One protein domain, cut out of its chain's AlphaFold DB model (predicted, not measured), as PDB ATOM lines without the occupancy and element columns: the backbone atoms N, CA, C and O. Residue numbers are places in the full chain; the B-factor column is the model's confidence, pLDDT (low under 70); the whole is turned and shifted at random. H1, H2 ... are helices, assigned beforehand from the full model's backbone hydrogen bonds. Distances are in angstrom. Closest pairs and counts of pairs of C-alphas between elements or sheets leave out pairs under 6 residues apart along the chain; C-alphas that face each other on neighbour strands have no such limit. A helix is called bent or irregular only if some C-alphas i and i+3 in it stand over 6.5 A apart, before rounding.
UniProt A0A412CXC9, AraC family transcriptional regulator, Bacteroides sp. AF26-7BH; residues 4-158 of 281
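What this domain is: This is residues 4 to 158 of the 281 residues of the protein "AraC family transcriptional regulator" of Bacteroides sp. AF26-7BH (UniProt A0A412CXC9). H6, H7 and H8 pack side by side as a triangle of helices, and H5 sits at one end of them at steeper angles, with the hairpin of H2 and H3 packed on its other side. H1 folds back on H2 and H4 packs on H6, while H8 leads away to the small H9, where residues 148 to 153 stick out. The printed part has 155 residues with nine named helices, H1 to H9 in order, and no named strand; the class is all helix. It is compact, with a radius of gyration of the C-alphas of 16.1 A, but elongated, spanning 55 by 35 by 25 A.

How they stand to each other: H1, residues 5 to 15, forms a helical hairpin with H2, residues 19 to 31; the closest C-alphas, of Ala 13 and Arg 19, are 4.6 A apart. H2 and H3, residues 37 to 47, form a second hairpin at a shallow tilt of 9 degrees, closest at the C-alphas of Val 28 and Ala 42, 6.5 A apart. H4, residues 50 to 63, touches H6, residues 87 to 103, closest at the C-alphas of Arg 61 and Phe 92, 6.2 A apart. H5, residues 72 to 83, and H6 are the hubs, touching four helices each. H5 touches H2 at a steep tilt of 68 degrees, only just short of about perpendicular, with the closest C-alphas, of Leu 29 and Gly 76, 4.5 A apart. H5 touches H3 at 65 degrees, a steep tilt, closest at the C-alphas of Ala 43 and Leu 80, 5.1 A apart. H5, H6, H7, residues 106 to 119, and H8, residues 126 to 145, form an up and down bundle, each helix running against the one before it. The closest C-alphas of H6 and H8, of Ser 90 and Leu 131, are 5.7 A apart. H9, residues 147 to 151, touches no helix and meets H8 only through their link. Every O i to N i+4 pair is within hydrogen-bond range in H1 and H4 to H9; the counts are 7 of 9 in H2 and 4 of 7 in H3.

Where its parts are: H1 begins at C-alpha 5, (38.304, -56.193, 17.582). H6 is 24.6 A long and H8 29.0 A. H2 is only just irregular, with C-alphas 27 and 30 6.7 A apart; H3 is irregular, with C-alphas 39 and 42 7.3 A apart. H9 ends at C-alpha 151, (6.199, -32.517, 11.972).

The domain as a whole: The two C-alphas farthest apart, of Gly 17 and Lys 152, are 55.6 A apart. The printed part has no cut and no long link. The mean pLDDT of the printed part is 92.8, and no printed residue is under 70.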
ATOM      1  N   ASN A   4      36.566 -60.172  19.347       82.12
ATOM      2  CA  ASN A   4      37.038 -58.949  19.981       82.12
ATOM      3  C   ASN A   4      37.935 -58.217  18.972       82.12
ATOM      4  O   ASN A   4      38.964 -58.768  18.583       82.12
ATOM      5  N   LEU A   5      37.551 -57.009  18.544       84.88
ATOM      6  CA  LEU A   5      38.304 -56.193  17.582       84.88
ATOM      7  C   LEU A   5      39.792 -56.113  17.955       84.88
ATOM      8  O   LEU A   5      40.660 -56.234  17.099       84.88
ATOM      9  N   THR A   6      40.093 -56.017  19.251       85.56
ATOM     10  CA  THR A   6      41.467 -56.004  19.769       85.56
ATOM     11  C   THR A   6      42.243 -57.266  19.397       85.56
ATOM     12  O   THR A   6      43.417 -57.188  19.051       85.56
ATOM     13  N   LEU A   7      41.604 -58.436  19.475       88.50
ATOM     14  CA  LEU A   7      42.228 -59.710  19.126       88.50
ATOM     15  C   LEU A   7      42.491 -59.797  17.621       88.50
ATOM     16  O   LEU A   7      43.562 -60.242  17.226       88.50
ATOM     17  N   ILE A   8      41.546 -59.327  16.802       90.25
ATOM     18  CA  ILE A   8      41.702 -59.270  15.343       90.25
ATOM     19  C   ILE A   8      42.904 -58.395  14.990       90.25
ATOM     20  O   ILE A   8      43.848 -58.874  14.371       90.25
ATOM     21  N   LEU A   9      42.920 -57.147  15.469       92.38
ATOM     22  CA  LEU A   9      44.006 -56.206  15.195       92.38
ATOM     23  C   LEU A   9      45.366 -56.737  15.673       92.38
ATOM     24  O   LEU A   9      46.369 -56.558  14.991       92.38
ATOM     25  N   MET A  10      45.413 -57.424  16.820       92.38
ATOM     26  CA  MET A  10      46.650 -58.040  17.315       92.38
ATOM     27  C   MET A  10      47.125 -59.209  16.453       92.38
ATOM     28  O   MET A  10      48.321 -59.305  16.188       92.38
ATOM     29  N   ASN A  11      46.226 -60.094  16.023       93.00
ATOM     30  CA  ASN A  11      46.586 -61.230  15.173       93.00
ATOM     31  C   ASN A  11      47.111 -60.754  13.814       93.00
ATOM     32  O   ASN A  11      48.131 -61.250  13.336       93.00
ATOM     33  N   GLU A  12      46.462 -59.746  13.238       93.06
ATOM     34  CA  GLU A  12      46.888 -59.103  11.994       93.06
ATOM     35  C   GLU A  12      48.254 -58.418  12.153       93.06
ATOM     36  O   GLU A  12      49.148 -58.616  11.331       93.06
ATOM     37  N   ALA A  13      48.478 -57.722  13.273       92.94
ATOM     38  CA  ALA A  13      49.771 -57.116  13.584       92.94
ATOM     39  C   ALA A  13      50.908 -58.136  13.724       92.94
ATOM     40  O   ALA A  13      52.046 -57.850  13.345       92.94
ATOM     41  N   VAL A  14      50.623 -59.326  14.264       93.88
ATOM     42  CA  VAL A  14      51.587 -60.435  14.311       93.88
ATOM     43  C   VAL A  14      51.875 -60.950  12.903       93.88
ATOM     44  O   VAL A  14      53.041 -61.093  12.544       93.88
ATOM     45  N   ARG A  15      50.829 -61.194  12.107       93.50
ATOM     46  CA  ARG A  15      50.936 -61.759  10.755       93.50
ATOM     47  C   ARG A  15      51.736 -60.869   9.805       93.50
ATOM     48  O   ARG A  15      52.502 -61.372   8.994       93.50
ATOM     49  N   GLU A  16      51.561 -59.559   9.913       92.69
ATOM     50  CA  GLU A  16      52.134 -58.574   8.991       92.69
ATOM     51  C   GLU A  16      53.364 -57.845   9.571       92.69
ATOM     52  O   GLU A  16      53.862 -56.889   8.982       92.69
ATOM     53  N   GLY A  17      53.879 -58.286  10.726       93.31
ATOM     54  CA  GLY A  17      55.172 -57.832  11.253       93.31
ATOM     55  C   GLY A  17      55.173 -56.459  11.938       93.31
ATOM     56  O   GLY A  17      56.226 -55.837  12.067       93.31
ATOM     57  N   TRP A  18      54.025 -55.970  12.415       94.88
ATOM     58  CA  TRP A  18      53.900 -54.677  13.109       94.88
ATOM     59  C   TRP A  18      53.420 -54.789  14.570       94.88
ATOM     60  O   TRP A  18      53.010 -53.798  15.184       94.88
ATOM     61  N   ARG A  19      53.556 -55.983  15.165       95.69
ATOM     62  CA  ARG A  19      53.197 -56.312  16.557       95.69
ATOM     63  C   ARG A  19      53.700 -55.298  17.587       95.69
ATOM     64  O   ARG A  19      52.912 -54.837  18.409       95.69
ATOM     65  N   GLU A  20      54.984 -54.947  17.565       95.62
ATOM     66  CA  GLU A  20      55.579 -54.057  18.577       95.62
ATOM     67  C   GLU A  20      54.923 -52.673  18.598       95.62
ATOM     68  O   GLU A  20      54.723 -52.075  19.657       95.62
ATOM     69  N   TRP A  21      54.565 -52.155  17.423       96.69
ATOM     70  CA  TRP A  21      53.849 -50.890  17.323       96.69
ATOM     71  C   TRP A  21      52.422 -51.023  17.853       96.69
ATOM     72  O   TRP A  21      51.982 -50.170  18.621       96.69
ATOM     73  N   MET A  22      51.729 -52.123  17.544       96.06
ATOM     74  CA  MET A  22      50.383 -52.364  18.067       96.06
ATOM     75  C   MET A  22      50.367 -52.545  19.597       96.06
ATOM     76  O   MET A  22      49.438 -52.102  20.272       96.06
ATOM     77  N   GLU A  23      51.419 -53.122  20.184       95.88
ATOM     78  CA  GLU A  23      51.581 -53.181  21.642       95.88
ATOM     79  C   GLU A  23      51.754 -51.785  22.262       95.88
ATOM     80  O   GLU A  23      51.204 -51.520  23.336       95.88
ATOM     81  N   LYS A  24      52.455 -50.863  21.584       97.19
ATOM     82  CA  LYS A  24      52.523 -49.449  22.000       97.19
ATOM     83  C   LYS A  24      51.154 -48.784  21.907       97.19
ATOM     84  O   LYS A  24      50.742 -48.149  22.876       97.19
ATOM     85  N   VAL A  25      50.430 -48.981  20.800       96.69
ATOM     86  CA  VAL A  25      49.054 -48.484  20.624       96.69
ATOM     87  C   VAL A  25      48.183 -48.935  21.794       96.69
ATOM     88  O   VAL A  25      47.659 -48.089  22.513       96.69
ATOM     89  N   ARG A  26      48.122 -50.240  22.088       95.19
ATOM     90  CA  ARG A  26      47.313 -50.789  23.194       95.19
ATOM     91  C   ARG A  26      47.641 -50.210  24.568       95.19
ATOM     92  O   ARG A  26      46.751 -50.136  25.408       95.19
ATOM     93  N   LYS A  27      48.893 -49.817  24.818       95.88
ATOM     94  CA  LYS A  27      49.280 -49.142  26.067       95.88
ATOM     95  C   LYS A  27      48.800 -47.692  26.107       95.88
ATOM     96  O   LYS A  27      48.466 -47.209  27.184       95.88
ATOM     97  N   VAL A  28      48.772 -47.011  24.961       97.12
ATOM     98  CA  VAL A  28      48.402 -45.593  24.835       97.12
ATOM     99  C   VAL A  28      46.888 -45.372  24.842       97.12
ATOM    100  O   VAL A  28      46.438 -44.423  25.481       97.12
ATOM    101  N   LEU A  29      46.091 -46.233  24.191       95.50
ATOM    102  CA  LEU A  29      44.642 -45.997  24.053       95.50
ATOM    103  C   LEU A  29      43.922 -45.767  25.401       95.50
ATOM    104  O   LEU A  29      43.241 -44.753  25.518       95.50
ATOM    105  N   PRO A  30      44.122 -46.584  26.460       94.06
ATOM    106  CA  PRO A  30      43.439 -46.382  27.747       94.06
ATOM    107  C   PRO A  30      43.833 -45.090  28.485       94.06
ATOM    108  O   PRO A  30      43.129 -44.662  29.399       94.06
ATOM    109  N   GLN A  31      44.977 -44.498  28.125       95.62
ATOM    110  CA  GLN A  31      45.510 -43.261  28.711       95.62
ATOM    111  C   GLN A  31      45.046 -42.009  27.952       95.62
ATOM    112  O   GLN A  31      45.262 -40.892  28.418       95.62
ATOM    113  N   THR A  32      44.424 -42.196  26.785       95.56
ATOM    114  CA  THR A  32      43.947 -41.130  25.902       95.56
ATOM    115  C   THR A  32      42.516 -40.767  26.306       95.56
ATOM    116  O   THR A  32      41.551 -41.367  25.844       95.56
ATOM    117  N   ASP A  33      42.374 -39.819  27.230       94.25
ATOM    118  CA  ASP A  33      41.082 -39.431  27.802       94.25
ATOM    119  C   ASP A  33      40.277 -38.582  26.808       94.25
ATOM    120  O   ASP A  33      40.699 -37.487  26.436       94.25
ATOM    121  N   ALA A  34      39.105 -39.079  26.409       93.31
ATOM    122  CA  ALA A  34      38.200 -38.465  25.438       93.31
ATOM    123  C   ALA A  34      37.817 -37.004  25.743       93.31
ATOM    124  O   ALA A  34      37.514 -36.253  24.819       93.31
ATOM    125  N   GLU A  35      37.845 -36.587  27.009       92.94
ATOM    126  CA  GLU A  35      37.454 -35.237  27.430       92.94
ATOM    127  C   GLU A  35      38.665 -34.329  27.711       92.94
ATOM    128  O   GLU A  35      38.507 -33.141  28.000       92.94
ATOM    129  N   ARG A  36      39.899 -34.853  27.629       94.88
ATOM    130  CA  ARG A  36      41.126 -34.112  27.973       94.88
ATOM    131  C   ARG A  36      42.155 -34.159  26.836       94.88
ATOM    132  O   ARG A  36      43.076 -34.980  26.898       94.88
ATOM    133  N   PRO A  37      42.097 -33.220  25.867       95.62
ATOM    134  CA  PRO A  37      43.005 -33.180  24.714       95.62
ATOM    135  C   PRO A  37      44.500 -33.196  25.051       95.62
ATOM    136  O   PRO A  37      45.301 -33.776  24.326       95.62
ATOM    137  N   VAL A  38      44.890 -32.636  26.202       95.19
ATOM    138  CA  VAL A  38      46.284 -32.662  26.690       95.19
ATOM    139  C   VAL A  38      46.851 -34.084  26.840       95.19
ATOM    140  O   VAL A  38      48.063 -34.279  26.795       95.19
ATOM    141  N   THR A  39      45.991 -35.094  26.996       96.94
ATOM    142  CA  THR A  39      46.400 -36.501  27.121       96.94
ATOM    143  C   THR A  39      46.689 -37.170  25.772       96.94
ATOM    144  O   THR A  39      47.247 -38.265  25.740       96.94
ATOM    145  N   TRP A  40      46.366 -36.527  24.645       97.81
ATOM    146  CA  TRP A  40      46.384 -37.165  23.322       97.81
ATOM    147  C   TRP A  40      47.752 -37.174  22.629       97.81
ATOM    148  O   TRP A  40      47.925 -37.823  21.600       97.81
ATOM    149  N   ILE A  41      48.756 -36.519  23.216       97.12
ATOM    150  CA  ILE A  41      50.103 -36.347  22.641       97.12
ATOM    151  C   ILE A  41      50.743 -37.690  22.252       97.12
ATOM    152  O   ILE A  41      51.430 -37.800  21.234       97.12
ATOM    153  N   ALA A  42      50.539 -38.736  23.056       97.12
ATOM    154  CA  ALA A  42      51.077 -40.060  22.756       97.12
ATOM    155  C   ALA A  42      50.391 -40.706  21.537       97.12
ATOM    156  O   ALA A  42      51.072 -41.342  20.729       97.12
ATOM    157  N   ALA A  43      49.078 -40.510  21.375       97.62
ATOM    158  CA  ALA A  43      48.329 -40.989  20.216       97.62
ATOM    159  C   ALA A  43      48.754 -40.245  18.940       97.62
ATOM    160  O   ALA A  43      49.037 -40.887  17.932       97.62
ATOM    161  N   GLU A  44      48.921 -38.919  19.006       97.12
ATOM    162  CA  GLU A  44      49.436 -38.122  17.886       97.12
ATOM    163  C   GLU A  44      50.799 -38.639  17.398       97.12
ATOM    164  O   GLU A  44      51.016 -38.820  16.200       97.12
ATOM    165  N   ARG A  45      51.730 -38.916  18.320       97.25
ATOM    166  CA  ARG A  45      53.062 -39.433  17.965       97.25
ATOM    167  C   ARG A  45      52.983 -40.779  17.248       97.25
ATOM    168  O   ARG A  45      53.712 -40.981  16.281       97.25
ATOM    169  N   LEU A  46      52.110 -41.680  17.700       97.25
ATOM    170  CA  LEU A  46      51.903 -42.978  17.051       97.25
ATOM    171  C   LEU A  46      51.278 -42.836  15.660       97.25
ATOM    172  O   LEU A  46      51.640 -43.602  14.767       97.25
ATOM    173  N   ALA A  47      50.415 -41.838  15.453       96.94
ATOM    174  CA  ALA A  47      49.761 -41.580  14.172       96.94
ATOM    175  C   ALA A  47      50.728 -41.167  13.042       96.94
ATOM    176  O   ALA A  47      50.358 -41.209  11.869       96.94
ATOM    177  N   ARG A  48      51.973 -40.785  13.370       95.12
ATOM    178  CA  ARG A  48      53.016 -40.417  12.391       95.12
ATOM    179  C   ARG A  48      53.597 -41.622  11.642       95.12
ATOM    180  O   ARG A  48      54.214 -41.447  10.594       95.12
ATOM    181  N   GLU A  49      53.385 -42.836  12.146       92.81
ATOM    182  CA  GLU A  49      53.817 -44.095  11.520       92.81
ATOM    183  C   GLU A  49      52.878 -44.475  10.363       92.81
ATOM    184  O   GLU A  49      52.095 -45.424  10.452       92.81
ATOM    185  N   ASN A  50      52.950 -43.701   9.275       88.06
ATOM    186  CA  ASN A  50      51.990 -43.699   8.167       88.06
ATOM    187  C   ASN A  50      51.674 -45.108   7.630       88.06
ATOM    188  O   ASN A  50      50.515 -45.496   7.556       88.06
ATOM    189  N   GLY A  51      52.695 -45.927   7.344       90.81
ATOM    190  CA  GLY A  51      52.483 -47.278   6.805       90.81
ATOM    191  C   GLY A  51      51.642 -48.183   7.716       90.81
ATOM    192  O   GLY A  51      50.772 -48.908   7.240       90.81
ATOM    193  N   ARG A  52      51.842 -48.100   9.039       95.00
ATOM    194  CA  ARG A  52      51.078 -48.898  10.015       95.00
ATOM    195  C   ARG A  52      49.678 -48.334  10.234       95.00
ATOM    196  O   ARG A  52      48.729 -49.097  10.382       95.00
ATOM    197  N   MET A  53      49.541 -47.009  10.214       96.94
ATOM    198  CA  MET A  53      48.243 -46.349  10.324       96.94
ATOM    199  C   MET A  53      47.337 -46.624   9.122       96.94
ATOM    200  O   MET A  53      46.157 -46.899   9.323       96.94
ATOM    201  N   VAL A  54      47.869 -46.602   7.894       95.19
ATOM    202  CA  VAL A  54      47.116 -46.984   6.688       95.19
ATOM    203  C   VAL A  54      46.537 -48.382   6.863       95.19
ATOM    204  O   VAL A  54      45.324 -48.558   6.739       95.19
ATOM    205  N   ARG A  55      47.374 -49.345   7.264       95.06
ATOM    206  CA  ARG A  55      46.934 -50.728   7.447       95.06
ATOM    207  C   ARG A  55      45.921 -50.896   8.581       95.06
ATOM    208  O   ARG A  55      44.932 -51.608   8.426       95.06
ATOM    209  N   LEU A  56      46.124 -50.208   9.706       96.69
ATOM    210  CA  LEU A  56      45.158 -50.179  10.805       96.69
ATOM    211  C   LEU A  56      43.789 -49.669  10.327       96.69
ATOM    212  O   LEU A  56      42.769 -50.283  10.628       96.69
ATOM    213  N   VAL A  57      43.759 -48.568   9.573       96.88
ATOM    214  CA  VAL A  57      42.512 -47.986   9.056       96.88
ATOM    215  C   VAL A  57      41.836 -48.911   8.041       96.88
ATOM    216  O   VAL A  57      40.614 -49.031   8.073       96.88
ATOM    217  N   GLU A  58      42.588 -49.599   7.180       95.19
ATOM    218  CA  GLU A  58      42.034 -50.620   6.277       95.19
ATOM    219  C   GLU A  58      41.309 -51.723   7.051       95.19
ATOM    220  O   GLU A  58      40.130 -51.964   6.800       95.19
ATOM    221  N   LEU A  59      41.962 -52.316   8.055       95.38
ATOM    222  CA  LEU A  59      41.363 -53.363   8.889       95.38
ATOM    223  C   LEU A  59      40.091 -52.880   9.597       95.38
ATOM    224  O   LEU A  59      39.089 -53.597   9.654       95.38
ATOM    225  N   LEU A  60      40.107 -51.645  10.111       96.31
ATOM    226  CA  LEU A  60      38.931 -51.038  10.729       96.31
ATOM    227  C   LEU A  60      37.787 -50.866   9.725       96.31
ATOM    228  O   LEU A  60      36.647 -51.192  10.043       96.31
ATOM    229  N   ARG A  61      38.069 -50.415   8.501       94.75
ATOM    230  CA  ARG A  61      37.048 -50.262   7.450       94.75
ATOM    231  C   ARG A  61      36.536 -51.597   6.913       94.75
ATOM    232  O   ARG A  61      35.356 -51.689   6.578       94.75
ATOM    233  N   GLU A  62      37.375 -52.629   6.861       93.94
ATOM    234  CA  GLU A  62      36.974 -53.999   6.509       93.94
ATOM    235  C   GLU A  62      35.974 -54.558   7.531       93.94
ATOM    236  O   GLU A  62      34.955 -55.143   7.163       93.94
ATOM    237  N   HIS A  63      36.237 -54.339   8.821       93.00
ATOM    238  CA  HIS A  63      35.455 -54.930   9.911       93.00
ATOM    239  C   HIS A  63      34.286 -54.054  10.374       93.00
ATOM    240  O   HIS A  63      33.398 -54.544  11.074       93.00
ATOM    241  N   ARG A  64      34.281 -52.770   9.993       91.75
ATOM    242  CA  ARG A  64      33.249 -51.765  10.304       91.75
ATOM    243  C   ARG A  64      32.774 -51.805  11.765       91.75
ATOM    244  O   ARG A  64      31.571 -51.939  12.011       91.75
ATOM    245  N   PRO A  65      33.685 -51.724  12.751       94.12
ATOM    246  CA  PRO A  65      33.279 -51.680  14.144       94.12
ATOM    247  C   PRO A  65      32.506 -50.387  14.422       94.12
ATOM    248  O   PRO A  65      32.850 -49.327  13.904       94.12
ATOM    249  N   VAL A  66      31.498 -50.461  15.288       92.00
ATOM    250  CA  VAL A  66      30.873 -49.261  15.857       92.00
ATOM    251  C   VAL A  66      31.576 -48.963  17.173       92.00
ATOM    252  O   VAL A  66      31.270 -49.564  18.199       92.00
ATOM    253  N   LEU A  67      32.595 -48.107  17.101       95.12
ATOM    254  CA  LEU A  67      33.418 -47.723  18.246       95.12
ATOM    255  C   LEU A  67      32.639 -46.775  19.156       95.12
ATOM    256  O   LEU A  67      32.055 -45.813  18.674       95.12
ATOM    257  N   SER A  68      32.650 -46.993  20.464       94.56
ATOM    258  CA  SER A  68      31.985 -46.138  21.443       94.56
ATOM    259  C   SER A  68      32.974 -45.194  22.118       94.56
ATOM    260  O   SER A  68      33.954 -45.618  22.721       94.56
ATOM    261  N   TYR A  69      32.654 -43.899  22.146       93.75
ATOM    262  CA  TYR A  69      33.432 -42.916  22.912       93.75
ATOM    263  C   TYR A  69      33.417 -43.174  24.436       93.75
ATOM    264  O   TYR A  69      34.211 -42.597  25.175       93.75
ATOM    265  N   ARG A  70      32.502 -44.026  24.926       94.31
ATOM    266  CA  ARG A  70      32.377 -44.378  26.351       94.31
ATOM    267  C   ARG A  70      33.374 -45.451  26.784       94.31
ATOM    268  O   ARG A  70      33.621 -45.598  27.979       94.31
ATOM    269  N   VAL A  71      33.931 -46.200  25.834       94.38
ATOM    270  CA  VAL A  71      34.979 -47.190  26.081       94.38
ATOM    271  C   VAL A  71      36.317 -46.513  25.803       94.38
ATOM    272  O   VAL A  71      36.560 -46.058  24.689       94.38
ATOM    273  N   LYS A  72      37.185 -46.419  26.818       93.38
ATOM    274  CA  LYS A  72      38.431 -45.630  26.743       93.38
ATOM    275  C   LYS A  72      39.307 -46.034  25.562       93.38
ATOM    276  O   LYS A  72      39.820 -45.183  24.847       93.38
ATOM    277  N   GLU A  73      39.449 -47.334  25.341       94.31
ATOM    278  CA  GLU A  73      40.242 -47.896  24.257       94.31
ATOM    279  C   GLU A  73      39.680 -47.519  22.883       94.31
ATOM    280  O   GLU A  73      40.436 -47.164  21.981       94.31
ATOM    281  N   GLU A  74      38.360 -47.561  22.724       96.06
ATOM    282  CA  GLU A  74      37.683 -47.246  21.465       96.06
ATOM    283  C   GLU A  74      37.707 -45.737  21.183       96.06
ATOM    284  O   GLU A  74      37.991 -45.327  20.059       96.06
ATOM    285  N   ALA A  75      37.516 -44.903  22.211       96.88
ATOM    286  CA  ALA A  75      37.684 -43.456  22.113       96.88
ATOM    287  C   ALA A  75      39.123 -43.077  21.734       96.88
ATOM    288  O   ALA A  75      39.343 -42.290  20.812       96.88
ATOM    289  N   GLY A  76      40.110 -43.689  22.397       97.25
ATOM    290  CA  GLY A  76      41.520 -43.517  22.066       97.25
ATOM    291  C   GLY A  76      41.830 -43.934  20.627       97.25
ATOM    292  O   GLY A  76      42.634 -43.282  19.962       97.25
ATOM    293  N   LEU A  77      41.186 -44.992  20.123       97.75
ATOM    294  CA  LEU A  77      41.359 -45.451  18.746       97.75
ATOM    295  C   LEU A  77      40.806 -44.441  17.733       97.75
ATOM    296  O   LEU A  77      41.466 -44.168  16.732       97.75
ATOM    297  N   LEU A  78      39.643 -43.840  18.004       98.31
ATOM    298  CA  LEU A  78      39.087 -42.760  17.180       98.31
ATOM    299  C   LEU A  78      40.028 -41.549  17.129       98.31
ATOM    300  O   LEU A  78      40.290 -41.020  16.049       98.31
ATOM    301  N   ILE A  79      40.593 -41.164  18.277       98.44
ATOM    302  CA  ILE A  79      41.558 -40.061  18.390       98.44
ATOM    303  C   ILE A  79      42.833 -40.373  17.603       98.44
ATOM    304  O   ILE A  79      43.291 -39.543  16.816       98.44
ATOM    305  N   LEU A  80      43.382 -41.583  17.755       98.38
ATOM    306  CA  LEU A  80      44.551 -42.044  17.005       98.38
ATOM    307  C   LEU A  80      44.318 -41.946  15.490       98.38
ATOM    308  O   LEU A  80      45.164 -41.416  14.768       98.38
ATOM    309  N   VAL A  81      43.166 -42.421  15.007       98.12
ATOM    310  CA  VAL A  81      42.807 -42.347  13.583       98.12
ATOM    311  C   VAL A  81      42.650 -40.895  13.126       98.12
ATOM    312  O   VAL A  81      43.103 -40.554  12.035       98.12
ATOM    313  N   ALA A  82      42.081 -40.014  13.948       97.94
ATOM    314  CA  ALA A  82      41.907 -38.607  13.595       97.94
ATOM    315  C   ALA A  82      43.238 -37.862  13.381       97.94
ATOM    316  O   ALA A  82      43.336 -37.055  12.452       97.94
ATOM    317  N   TYR A  83      44.279 -38.181  14.157       97.88
ATOM    318  CA  TYR A  83      45.626 -37.627  13.963       97.88
ATOM    319  C   TYR A  83      46.337 -38.133  12.698       97.88
ATOM    320  O   TYR A  83      47.288 -37.504  12.228       97.88
ATOM    321  N   HIS A  84      45.900 -39.252  12.118       96.88
ATOM    322  CA  HIS A  84      46.515 -39.788  10.910       96.88
ATOM    323  C   HIS A  84      46.106 -38.970   9.681       96.88
ATOM    324  O   HIS A  84      44.956 -39.022   9.243       96.88
ATOM    325  N   ARG A  85      47.079 -38.230   9.126       93.44
ATOM    326  CA  ARG A  85      46.961 -37.298   7.986       93.44
ATOM    327  C   ARG A  85      46.701 -38.010   6.653       93.44
ATOM    328  O   ARG A  85      47.509 -37.936   5.731       93.44
ATOM    329  N   HIS A  86      45.571 -38.701   6.551       90.12
ATOM    330  CA  HIS A  86      45.193 -39.464   5.369       90.12
ATOM    331  C   HIS A  86      43.678 -39.433   5.133       90.12
ATOM    332  O   HIS A  86      42.882 -39.470   6.073       90.12
ATOM    333  N   GLY A  87      43.267 -39.406   3.860       84.75
ATOM    334  CA  GLY A  87      41.851 -39.345   3.475       84.75
ATOM    335  C   GLY A  87      41.035 -40.532   3.998       84.75
ATOM    336  O   GLY A  87      39.941 -40.337   4.528       84.75
ATOM    337  N   SER A  88      41.605 -41.741   3.977       91.25
ATOM    338  CA  SER A  88      40.927 -42.945   4.489       91.25
ATOM    339  C   SER A  88      40.582 -42.866   5.981       91.25
ATOM    340  O   SER A  88      39.577 -43.442   6.388       91.25
ATOM    341  N   SER A  89      41.362 -42.135   6.786       95.12
ATOM    342  CA  SER A  89      41.038 -41.882   8.194       95.12
ATOM    343  C   SER A  89      39.779 -41.037   8.319       95.12
ATOM    344  O   SER A  89      38.885 -41.362   9.093       95.12
ATOM    345  N   SER A  90      39.686 -39.962   7.527       93.81
ATOM    346  CA  SER A  90      38.494 -39.111   7.511       93.81
ATOM    347  C   SER A  90      37.262 -39.859   6.993       93.81
ATOM    348  O   SER A  90      36.173 -39.668   7.528       93.81
ATOM    349  N   ASP A  91      37.434 -40.759   6.019       94.62
ATOM    350  CA  ASP A  91      36.357 -41.626   5.535       94.62
ATOM    351  C   ASP A  91      35.877 -42.586   6.626       94.62
ATOM    352  O   ASP A  91      34.679 -42.660   6.875       94.62
ATOM    353  N   PHE A  92      36.791 -43.262   7.331       97.25
ATOM    354  CA  PHE A  92      36.432 -44.147   8.443       97.25
ATOM    355  C   PHE A  92      35.689 -43.405   9.565       97.25
ATOM    356  O   PHE A  92      34.693 -43.899  10.100       97.25
ATOM    357  N   LEU A  93      36.140 -42.199   9.925       97.94
ATOM    358  CA  LEU A  93      35.468 -41.384  10.941       97.94
ATOM    359  C   LEU A  93      34.070 -40.947  10.487       97.94
ATOM    360  O   LEU A  93      33.150 -40.904  11.302       97.94
ATOM    361  N   LEU A  94      33.882 -40.674   9.194       97.19
ATOM    362  CA  LEU A  94      32.560 -40.390   8.645       97.19
ATOM    363  C   LEU A  94      31.658 -41.632   8.641       97.19
ATOM    364  O   LEU A  94      30.505 -41.534   9.049       97.19
ATOM    365  N   GLU A  95      32.174 -42.797   8.245       97.12
ATOM    366  CA  GLU A  95      31.456 -44.080   8.313       97.12
ATOM    367  C   GLU A  95      31.029 -44.399   9.759       97.12
ATOM    368  O   GLU A  95      29.918 -44.878  10.009       97.12
ATOM    369  N   THR A  96      31.883 -44.065  10.731       97.69
ATOM    370  CA  THR A  96      31.571 -44.168  12.162       97.69
ATOM    371  C   THR A  96      30.453 -43.198  12.558       97.69
ATOM    372  O   THR A  96      29.504 -43.596  13.233       97.69
ATOM    373  N   ALA A  97      30.501 -41.946  12.092       97.81
ATOM    374  CA  ALA A  97      29.425 -40.983  12.321       97.81
ATOM    375  C   ALA A  97      28.086 -41.487  11.755       97.81
ATOM    376  O   ALA A  97      27.069 -41.429  12.442       97.81
ATOM    377  N   GLU A  98      28.077 -42.041  10.540       96.69
ATOM    378  CA  GLU A  98      26.889 -42.657   9.932       96.69
ATOM    379  C   GLU A  98      26.354 -43.836  10.763       96.69
ATOM    380  O   GLU A  98      25.138 -44.014  10.890       96.69
ATOM    381  N   ALA A  99      27.235 -44.636  11.373       96.50
ATOM    382  CA  ALA A  99      26.833 -45.678  12.314       96.50
ATOM    383  C   ALA A  99      26.144 -45.102  13.563       96.50
ATOM    384  O   ALA A  99      25.083 -45.600  13.938       96.50
ATOM    385  N   TYR A 100      26.649 -44.006  14.137       97.44
ATOM    386  CA  TYR A 100      26.000 -43.346  15.275       97.44
ATOM    387  C   TYR A 100      24.595 -42.836  14.959       97.44
ATOM    388  O   TYR A 100      23.698 -42.968  15.788       97.44
ATOM    389  N   PHE A 101      24.355 -42.316  13.752       94.69
ATOM    390  CA  PHE A 101      22.999 -41.951  13.328       94.69
ATOM    391  C   PHE A 101      22.063 -43.164  13.252       94.69
ATOM    392  O   PHE A 101      20.907 -43.069  13.673       94.69
ATOM    393  N   ARG A 102      22.553 -44.313  12.760       92.88
ATOM    394  CA  ARG A 102      21.776 -45.566  12.721       92.88
ATOM    395  C   ARG A 102      21.451 -46.087  14.122       92.88
ATOM    396  O   ARG A 102      20.329 -46.528  14.352       92.88
ATOM    397  N   GLU A 103      22.395 -45.988  15.054       93.19
ATOM    398  CA  GLU A 103      22.235 -46.445  16.444       93.19
ATOM    399  C   GLU A 103      21.604 -45.399  17.379       93.19
ATOM    400  O   GLU A 103      21.343 -45.685  18.545       93.19
ATOM    401  N   ARG A 104      21.309 -44.197  16.869       92.25
ATOM    402  CA  ARG A 104      20.834 -43.040  17.648       92.25
ATOM    403  C   ARG A 104      21.788 -42.629  18.784       92.25
ATOM    404  O   ARG A 104      21.336 -42.140  19.818       92.25
ATOM    405  N   ASP A 105      23.098 -42.768  18.584       94.69
ATOM    406  CA  ASP A 105      24.124 -42.335  19.542       94.69
ATOM    407  C   ASP A 105      24.536 -40.869  19.316       94.69
ATOM    408  O   ASP A 105      25.510 -40.553  18.628       94.69
ATOM    409  N   CYS A 106      23.790 -39.941  19.917       94.38
ATOM    410  CA  CYS A 106      24.110 -38.511  19.853       94.38
ATOM    411  C   CYS A 106      25.460 -38.189  20.510       94.38
ATOM    412  O   CYS A 106      26.166 -37.288  20.055       94.38
ATOM    413  N   GLY A 107      25.824 -38.928  21.565       95.75
ATOM    414  CA  GLY A 107      27.062 -38.719  22.312       95.75
ATOM    415  C   GLY A 107      28.293 -39.042  21.472       95.75
ATOM    416  O   GLY A 107      29.232 -38.247  21.446       95.75
ATOM    417  N   GLY A 108      28.249 -40.147  20.723       97.00
ATOM    418  CA  GLY A 108      29.296 -40.521  19.773       97.00
ATOM    419  C   GLY A 108      29.488 -39.474  18.673       97.00
ATOM    420  O   GLY A 108      30.612 -39.040  18.417       97.00
ATOM    421  N   PHE A 109      28.398 -38.986  18.069       97.44
ATOM    422  CA  PHE A 109      28.489 -37.936  17.047       97.44
ATOM    423  C   PHE A 109      29.058 -36.623  17.607       97.44
ATOM    424  O   PHE A 109      29.940 -36.014  16.996       97.44
ATOM    425  N   LEU A 110      28.590 -36.202  18.787       96.12
ATOM    426  CA  LEU A 110      29.107 -35.019  19.479       96.12
ATOM    427  C   LEU A 110      30.599 -35.161  19.784       96.12
ATOM    428  O   LEU A 110      31.356 -34.218  19.555       96.12
ATOM    429  N   PHE A 111      31.032 -36.336  20.240       97.62
ATOM    430  CA  PHE A 111      32.442 -36.626  20.473       97.62
ATOM    431  C   PHE A 111      33.281 -36.440  19.202       97.62
ATOM    432  O   PHE A 111      34.287 -35.738  19.258       97.62
ATOM    433  N   LEU A 112      32.850 -36.959  18.044       97.81
ATOM    434  CA  LEU A 112      33.577 -36.753  16.783       97.81
ATOM    435  C   LEU A 112      33.704 -35.269  16.417       97.81
ATOM    436  O   LEU A 112      34.771 -34.839  15.977       97.81
ATOM    437  N   CYS A 113      32.650 -34.478  16.647       96.62
ATOM    438  CA  CYS A 113      32.669 -33.033  16.418       96.62
ATOM    439  C   CYS A 113      33.675 -32.322  17.338       96.62
ATOM    440  O   CYS A 113      34.471 -31.514  16.855       96.62
ATOM    441  N   ARG A 114      33.680 -32.648  18.641       96.38
ATOM    442  CA  ARG A 114      34.636 -32.096  19.621       96.38
ATOM    443  C   ARG A 114      36.069 -32.485  19.307       96.38
ATOM    444  O   ARG A 114      36.964 -31.642  19.338       96.38
ATOM    445  N   MET A 115      36.276 -33.764  19.011       97.50
ATOM    446  CA  MET A 115      37.578 -34.356  18.741       97.50
ATOM    447  C   MET A 115      38.229 -33.696  17.528       97.50
ATOM    448  O   MET A 115      39.346 -33.200  17.646       97.50
ATOM    449  N   GLN A 116      37.528 -33.626  16.388       96.31
ATOM    450  CA  GLN A 116      38.103 -33.022  15.182       96.31
ATOM    451  C   GLN A 116      38.448 -31.541  15.391       96.31
ATOM    452  O   GLN A 116      39.527 -31.114  14.994       96.31
ATOM    453  N   ALA A 117      37.592 -30.788  16.093       94.62
ATOM    454  CA  ALA A 117      37.828 -29.374  16.374       94.62
ATOM    455  C   ALA A 117      39.015 -29.174  17.324       94.62
ATOM    456  O   ALA A 117      39.784 -28.232  17.166       94.62
ATOM    457  N   SER A 118      39.178 -30.074  18.299       95.19
ATOM    458  CA  SER A 118      40.286 -30.029  19.257       95.19
ATOM    459  C   SER A 118      41.626 -30.351  18.592       95.19
ATOM    460  O   SER A 118      42.621 -29.694  18.878       95.19
ATOM    461  N   ILE A 119      41.655 -31.339  17.689       95.88
ATOM    462  CA  ILE A 119      42.867 -31.708  16.941       95.88
ATOM    463  C   ILE A 119      43.220 -30.630  15.913       95.88
ATOM    464  O   ILE A 119      44.393 -30.307  15.739       95.88
ATOM    465  N   ASN A 120      42.218 -30.064  15.240       93.31
ATOM    466  CA  ASN A 120      42.417 -29.116  14.149       93.31
ATOM    467  C   ASN A 120      42.253 -27.643  14.564       93.31
ATOM    468  O   ASN A 120      41.940 -26.804  13.727       93.31
ATOM    469  N   ALA A 121      42.477 -27.307  15.838       89.19
ATOM    470  CA  ALA A 121      42.289 -25.947  16.359       89.19
ATOM    471  C   ALA A 121      43.167 -24.881  15.666       89.19
ATOM    472  O   ALA A 121      42.817 -23.704  15.666       89.19
ATOM    473  N   TYR A 122      44.292 -25.302  15.078       87.31
ATOM    474  CA  TYR A 122      45.247 -24.453  14.360       87.31
ATOM    475  C   TYR A 122      45.367 -24.812  12.867       87.31
ATOM    476  O   TYR A 122      46.375 -24.499  12.243       87.31
ATOM    477  N   ASP A 123      44.369 -25.504  12.298       85.19
ATOM    478  CA  ASP A 123      44.319 -25.897  10.877       85.19
ATOM    479  C   ASP A 123      45.497 -26.767  10.374       85.19
ATOM    480  O   ASP A 123      45.759 -26.872   9.174       85.19
ATOM    481  N   GLU A 124      46.197 -27.458  11.278       90.94
ATOM    482  CA  GLU A 124      47.353 -28.305  10.943       90.94
ATOM    483  C   GLU A 124      46.992 -29.640  10.260       90.94
ATOM    484  O   GLU A 124      47.874 -30.341   9.749       90.94
ATOM    485  N   TYR A 125      45.712 -30.020  10.256       92.06
ATOM    486  CA  TYR A 125      45.209 -31.304   9.766       92.06
ATOM    487  C   TYR A 125      44.090 -31.090   8.720       92.06
ATOM    488  O   TYR A 125      42.906 -31.245   9.029       92.06
ATOM    489  N   PRO A 126      44.425 -30.784   7.448       89.25
ATOM    490  CA  PRO A 126      43.440 -30.412   6.419       89.25
ATOM    491  C   PRO A 126      42.347 -31.455   6.142       89.25
ATOM    492  O   PRO A 126      41.226 -31.101   5.777       89.25
ATOM    493  N   HIS A 127      42.630 -32.749   6.331       90.25
ATOM    494  CA  HIS A 127      41.621 -33.806   6.185       90.25
ATOM    495  C   HIS A 127      40.512 -33.706   7.244       90.25
ATOM    496  O   HIS A 127      39.389 -34.143   6.993       90.25
ATOM    497  N   LEU A 128      40.784 -33.088   8.398       93.00
ATOM    498  CA  LEU A 128      39.776 -32.820   9.422       93.00
ATOM    499  C   LEU A 128      38.874 -31.640   9.059       93.00
ATOM    500  O   LEU A 128      37.701 -31.670   9.413       93.00
ATOM    501  N   ASN A 129      39.338 -30.677   8.256       88.75
ATOM    502  CA  ASN A 129      38.455 -29.663   7.663       88.75
ATOM    503  C   ASN A 129      37.445 -30.300   6.699       88.75
ATOM    504  O   ASN A 129      36.255 -29.973   6.713       88.75
ATOM    505  N   VAL A 130      37.892 -31.279   5.906       87.94
ATOM    506  CA  VAL A 130      36.992 -32.081   5.065       87.94
ATOM    507  C   VAL A 130      36.008 -32.871   5.931       87.94
ATOM    508  O   VAL A 130      34.808 -32.855   5.650       87.94
ATOM    509  N   LEU A 131      36.479 -33.515   7.004       92.81
ATOM    510  CA  LEU A 131      35.614 -34.225   7.947       92.81
ATOM    511  C   LEU A 131      34.579 -33.290   8.585       92.81
ATOM    512  O   LEU A 131      33.401 -33.618   8.559       92.81
ATOM    513  N   CYS A 132      34.981 -32.123   9.090       91.62
ATOM    514  CA  CYS A 132      34.107 -31.102   9.674       91.62
ATOM    515  C   CYS A 132      32.946 -30.751   8.732       91.62
ATOM    516  O   CYS A 132      31.771 -30.847   9.102       91.62
ATOM    517  N   ASN A 133      33.266 -30.458   7.469       88.88
ATOM    518  CA  ASN A 133      32.268 -30.169   6.440       88.88
ATOM    519  C   ASN A 133      31.343 -31.362   6.169       88.88
ATOM    520  O   ASN A 133      30.127 -31.194   6.027       88.88
ATOM    521  N   ARG A 134      31.890 -32.582   6.123       93.19
ATOM    522  CA  ARG A 134      31.101 -33.804   5.903       93.19
ATOM    523  C   ARG A 134      30.217 -34.148   7.103       93.19
ATOM    524  O   ARG A 134      29.084 -34.562   6.880       93.19
ATOM    525  N   LEU A 135      30.663 -33.913   8.337       94.62
ATOM    526  CA  LEU A 135      29.863 -34.077   9.557       94.62
ATOM    527  C   LEU A 135      28.684 -33.099   9.580       94.62
ATOM    528  O   LEU A 135      27.555 -33.511   9.848       94.62
ATOM    529  N   ALA A 136      28.918 -31.831   9.225       91.12
ATOM    530  CA  ALA A 136      27.844 -30.850   9.082       91.12
ATOM    531  C   ALA A 136      26.837 -31.300   8.008       91.12
ATOM    532  O   ALA A 136      25.634 -31.371   8.263       91.12
ATOM    533  N   GLY A 137      27.331 -31.692   6.827       88.12
ATOM    534  CA  GLY A 137      26.506 -32.213   5.736       88.12
ATOM    535  C   GLY A 137      25.686 -33.452   6.117       88.12
ATOM    536  O   GLY A 137      24.518 -33.552   5.736       88.12
ATOM    537  N   LEU A 138      26.274 -34.375   6.882       92.19
ATOM    538  CA  LEU A 138      25.616 -35.583   7.373       92.19
ATOM    539  C   LEU A 138      24.476 -35.245   8.341       92.19
ATOM    540  O   LEU A 138      23.362 -35.739   8.161       92.19
ATOM    541  N   LEU A 139      24.718 -34.347   9.301       91.00
ATOM    542  CA  LEU A 139      23.695 -33.876  10.236       91.00
ATOM    543  C   LEU A 139      22.504 -33.246   9.501       91.00
ATOM    544  O   LEU A 139      21.358 -33.615   9.765       91.00
ATOM    545  N   PHE A 140      22.752 -32.359   8.531       85.88
ATOM    546  CA  PHE A 140      21.679 -31.743   7.737       85.88
ATOM    547  C   PHE A 140      20.907 -32.754   6.900       85.88
ATOM    548  O   PHE A 140      19.680 -32.691   6.801       85.88
ATOM    549  N   ARG A 141      21.617 -33.687   6.255       86.69
ATOM    550  CA  ARG A 141      20.980 -34.741   5.462       86.69
ATOM    551  C   ARG A 141      20.015 -35.540   6.334       86.69
ATOM    552  O   ARG A 141      18.837 -35.621   5.998       86.69
ATOM    553  N   PHE A 142      20.484 -36.004   7.489       88.38
ATOM    554  CA  PHE A 142      19.676 -36.786   8.417       88.38
ATOM    555  C   PHE A 142      18.472 -36.002   8.960       88.38
ATOM    556  O   PHE A 142      17.357 -36.523   9.029       88.38
ATOM    557  N   ARG A 143      18.655 -34.723   9.321       84.75
ATOM    558  CA  ARG A 143      17.542 -33.875   9.782       84.75
ATOM    559  C   ARG A 143      16.484 -33.676   8.701       84.75
ATOM    560  O   ARG A 143      15.295 -33.745   9.007       84.75
ATOM    561  N   ARG A 144      16.899 -33.462   7.452       83.00
ATOM    562  CA  ARG A 144      15.997 -33.279   6.308       83.00
ATOM    563  C   ARG A 144      15.218 -34.545   5.968       83.00
ATOM    564  O   ARG A 144      14.008 -34.462   5.783       83.00
ATOM    565  N   GLU A 145      15.878 -35.700   5.938       85.25
ATOM    566  CA  GLU A 145      15.233 -36.996   5.675       85.25
ATOM    567  C   GLU A 145      14.141 -37.316   6.709       85.25
ATOM    568  O   GLU A 145      13.115 -37.899   6.369       85.25
ATOM    569  N   ARG A 146      14.308 -36.855   7.955       83.88
ATOM    570  CA  ARG A 146      13.353 -37.079   9.056       83.88
ATOM    571  C   ARG A 146      12.453 -35.881   9.355       83.88
ATOM    572  O   ARG A 146      11.695 -35.901  10.323       83.88
ATOM    573  N   ALA A 147      12.454 -34.849   8.510       78.56
ATOM    574  CA  ALA A 147      11.662 -33.640   8.737       78.56
ATOM    575  C   ALA A 147      10.149 -33.917   8.842       78.56
ATOM    576  O   ALA A 147       9.420 -33.180   9.507       78.56
ATOM    577  N   SER A 148       9.643 -34.972   8.192       77.94
ATOM    578  CA  SER A 148       8.249 -35.412   8.340       77.94
ATOM    579  C   SER A 148       7.943 -36.023   9.704       77.94
ATOM    580  O   SER A 148       6.824 -35.878  10.184       77.94
ATOM    581  N   GLU A 149       8.906 -36.694  10.337       83.62
ATOM    582  CA  GLU A 149       8.735 -37.266  11.677       83.62
ATOM    583  C   GLU A 149       8.602 -36.153  12.719       83.62
ATOM    584  O   GLU A 149       7.685 -36.168  13.536       83.62
ATOM    585  N   TYR A 150       9.447 -35.126  12.614       78.62
ATOM    586  CA  TYR A 150       9.425 -33.970  13.513       78.62
ATOM    587  C   TYR A 150       8.105 -33.192  13.412       78.62
ATOM    588  O   TYR A 150       7.555 -32.756  14.423       78.62
ATOM    589  N   ARG A 151       7.539 -33.088  12.200       73.00
ATOM    590  CA  ARG A 151       6.199 -32.517  11.972       73.00
ATOM    591  C   ARG A 151       5.084 -33.315  12.652       73.00
ATOM    592  O   ARG A 151       4.094 -32.724  13.061       73.00
ATOM    593  N   LYS A 152       5.257 -34.629  12.816       77.50
ATOM    594  CA  LYS A 152       4.330 -35.514  13.547       77.50
ATOM    595  C   LYS A 152       4.558 -35.501  15.065       77.50
ATOM    596  O   LYS A 152       3.973 -36.314  15.770       77.50
ATOM    597  N   GLY A 153       5.414 -34.609  15.574       77.38
ATOM    598  CA  GLY A 153       5.717 -34.498  17.002       77.38
ATOM    599  C   GLY A 153       6.704 -35.545  17.519       77.38
ATOM    600  O   GLY A 153       6.920 -35.615  18.726       77.38
ATOM    601  N   ILE A 154       7.325 -36.341  16.640       81.69
ATOM    602  CA  ILE A 154       8.388 -37.267  17.041       81.69
ATOM    603  C   ILE A 154       9.620 -36.431  17.416       81.69
ATOM    604  O   ILE A 154      10.084 -35.643  16.583       81.69
ATOM    605  N   PRO A 155      10.167 -36.573  18.637       81.56
ATOM    606  CA  PRO A 155      11.324 -35.794  19.054       81.56
ATOM    607  C   PRO A 155      12.538 -36.032  18.143       81.56
ATOM    608  O   PRO A 155      12.820 -37.186  17.791       81.56
ATOM    609  N   PRO A 156      13.282 -34.973  17.772       84.38
ATOM    610  CA  PRO A 156      14.494 -35.123  16.983       84.38
ATOM    611  C   PRO A 156      15.563 -35.900  17.752       84.38
ATOM    612  O   PRO A 156      15.610 -35.869  18.978       84.38
ATOM    613  N   MET A 157      16.439 -36.591  17.014       86.75
ATOM    614  CA  MET A 157      17.599 -37.270  17.605       86.75
ATOM    615  C   MET A 157      18.477 -36.284  18.386       86.75
ATOM    616  O   MET A 157      18.857 -36.571  19.513       86.75
ATOM    617  N   PHE A 158      18.748 -35.121  17.794       87.69
ATOM    618  CA  PHE A 158      19.487 -34.037  18.430       87.69
ATOM    619  C   PHE A 158      18.499 -33.016  18.980       87.69
ATOM    620  O   PHE A 158      17.748 -32.395  18.218       87.69
TER     621      PHE A 158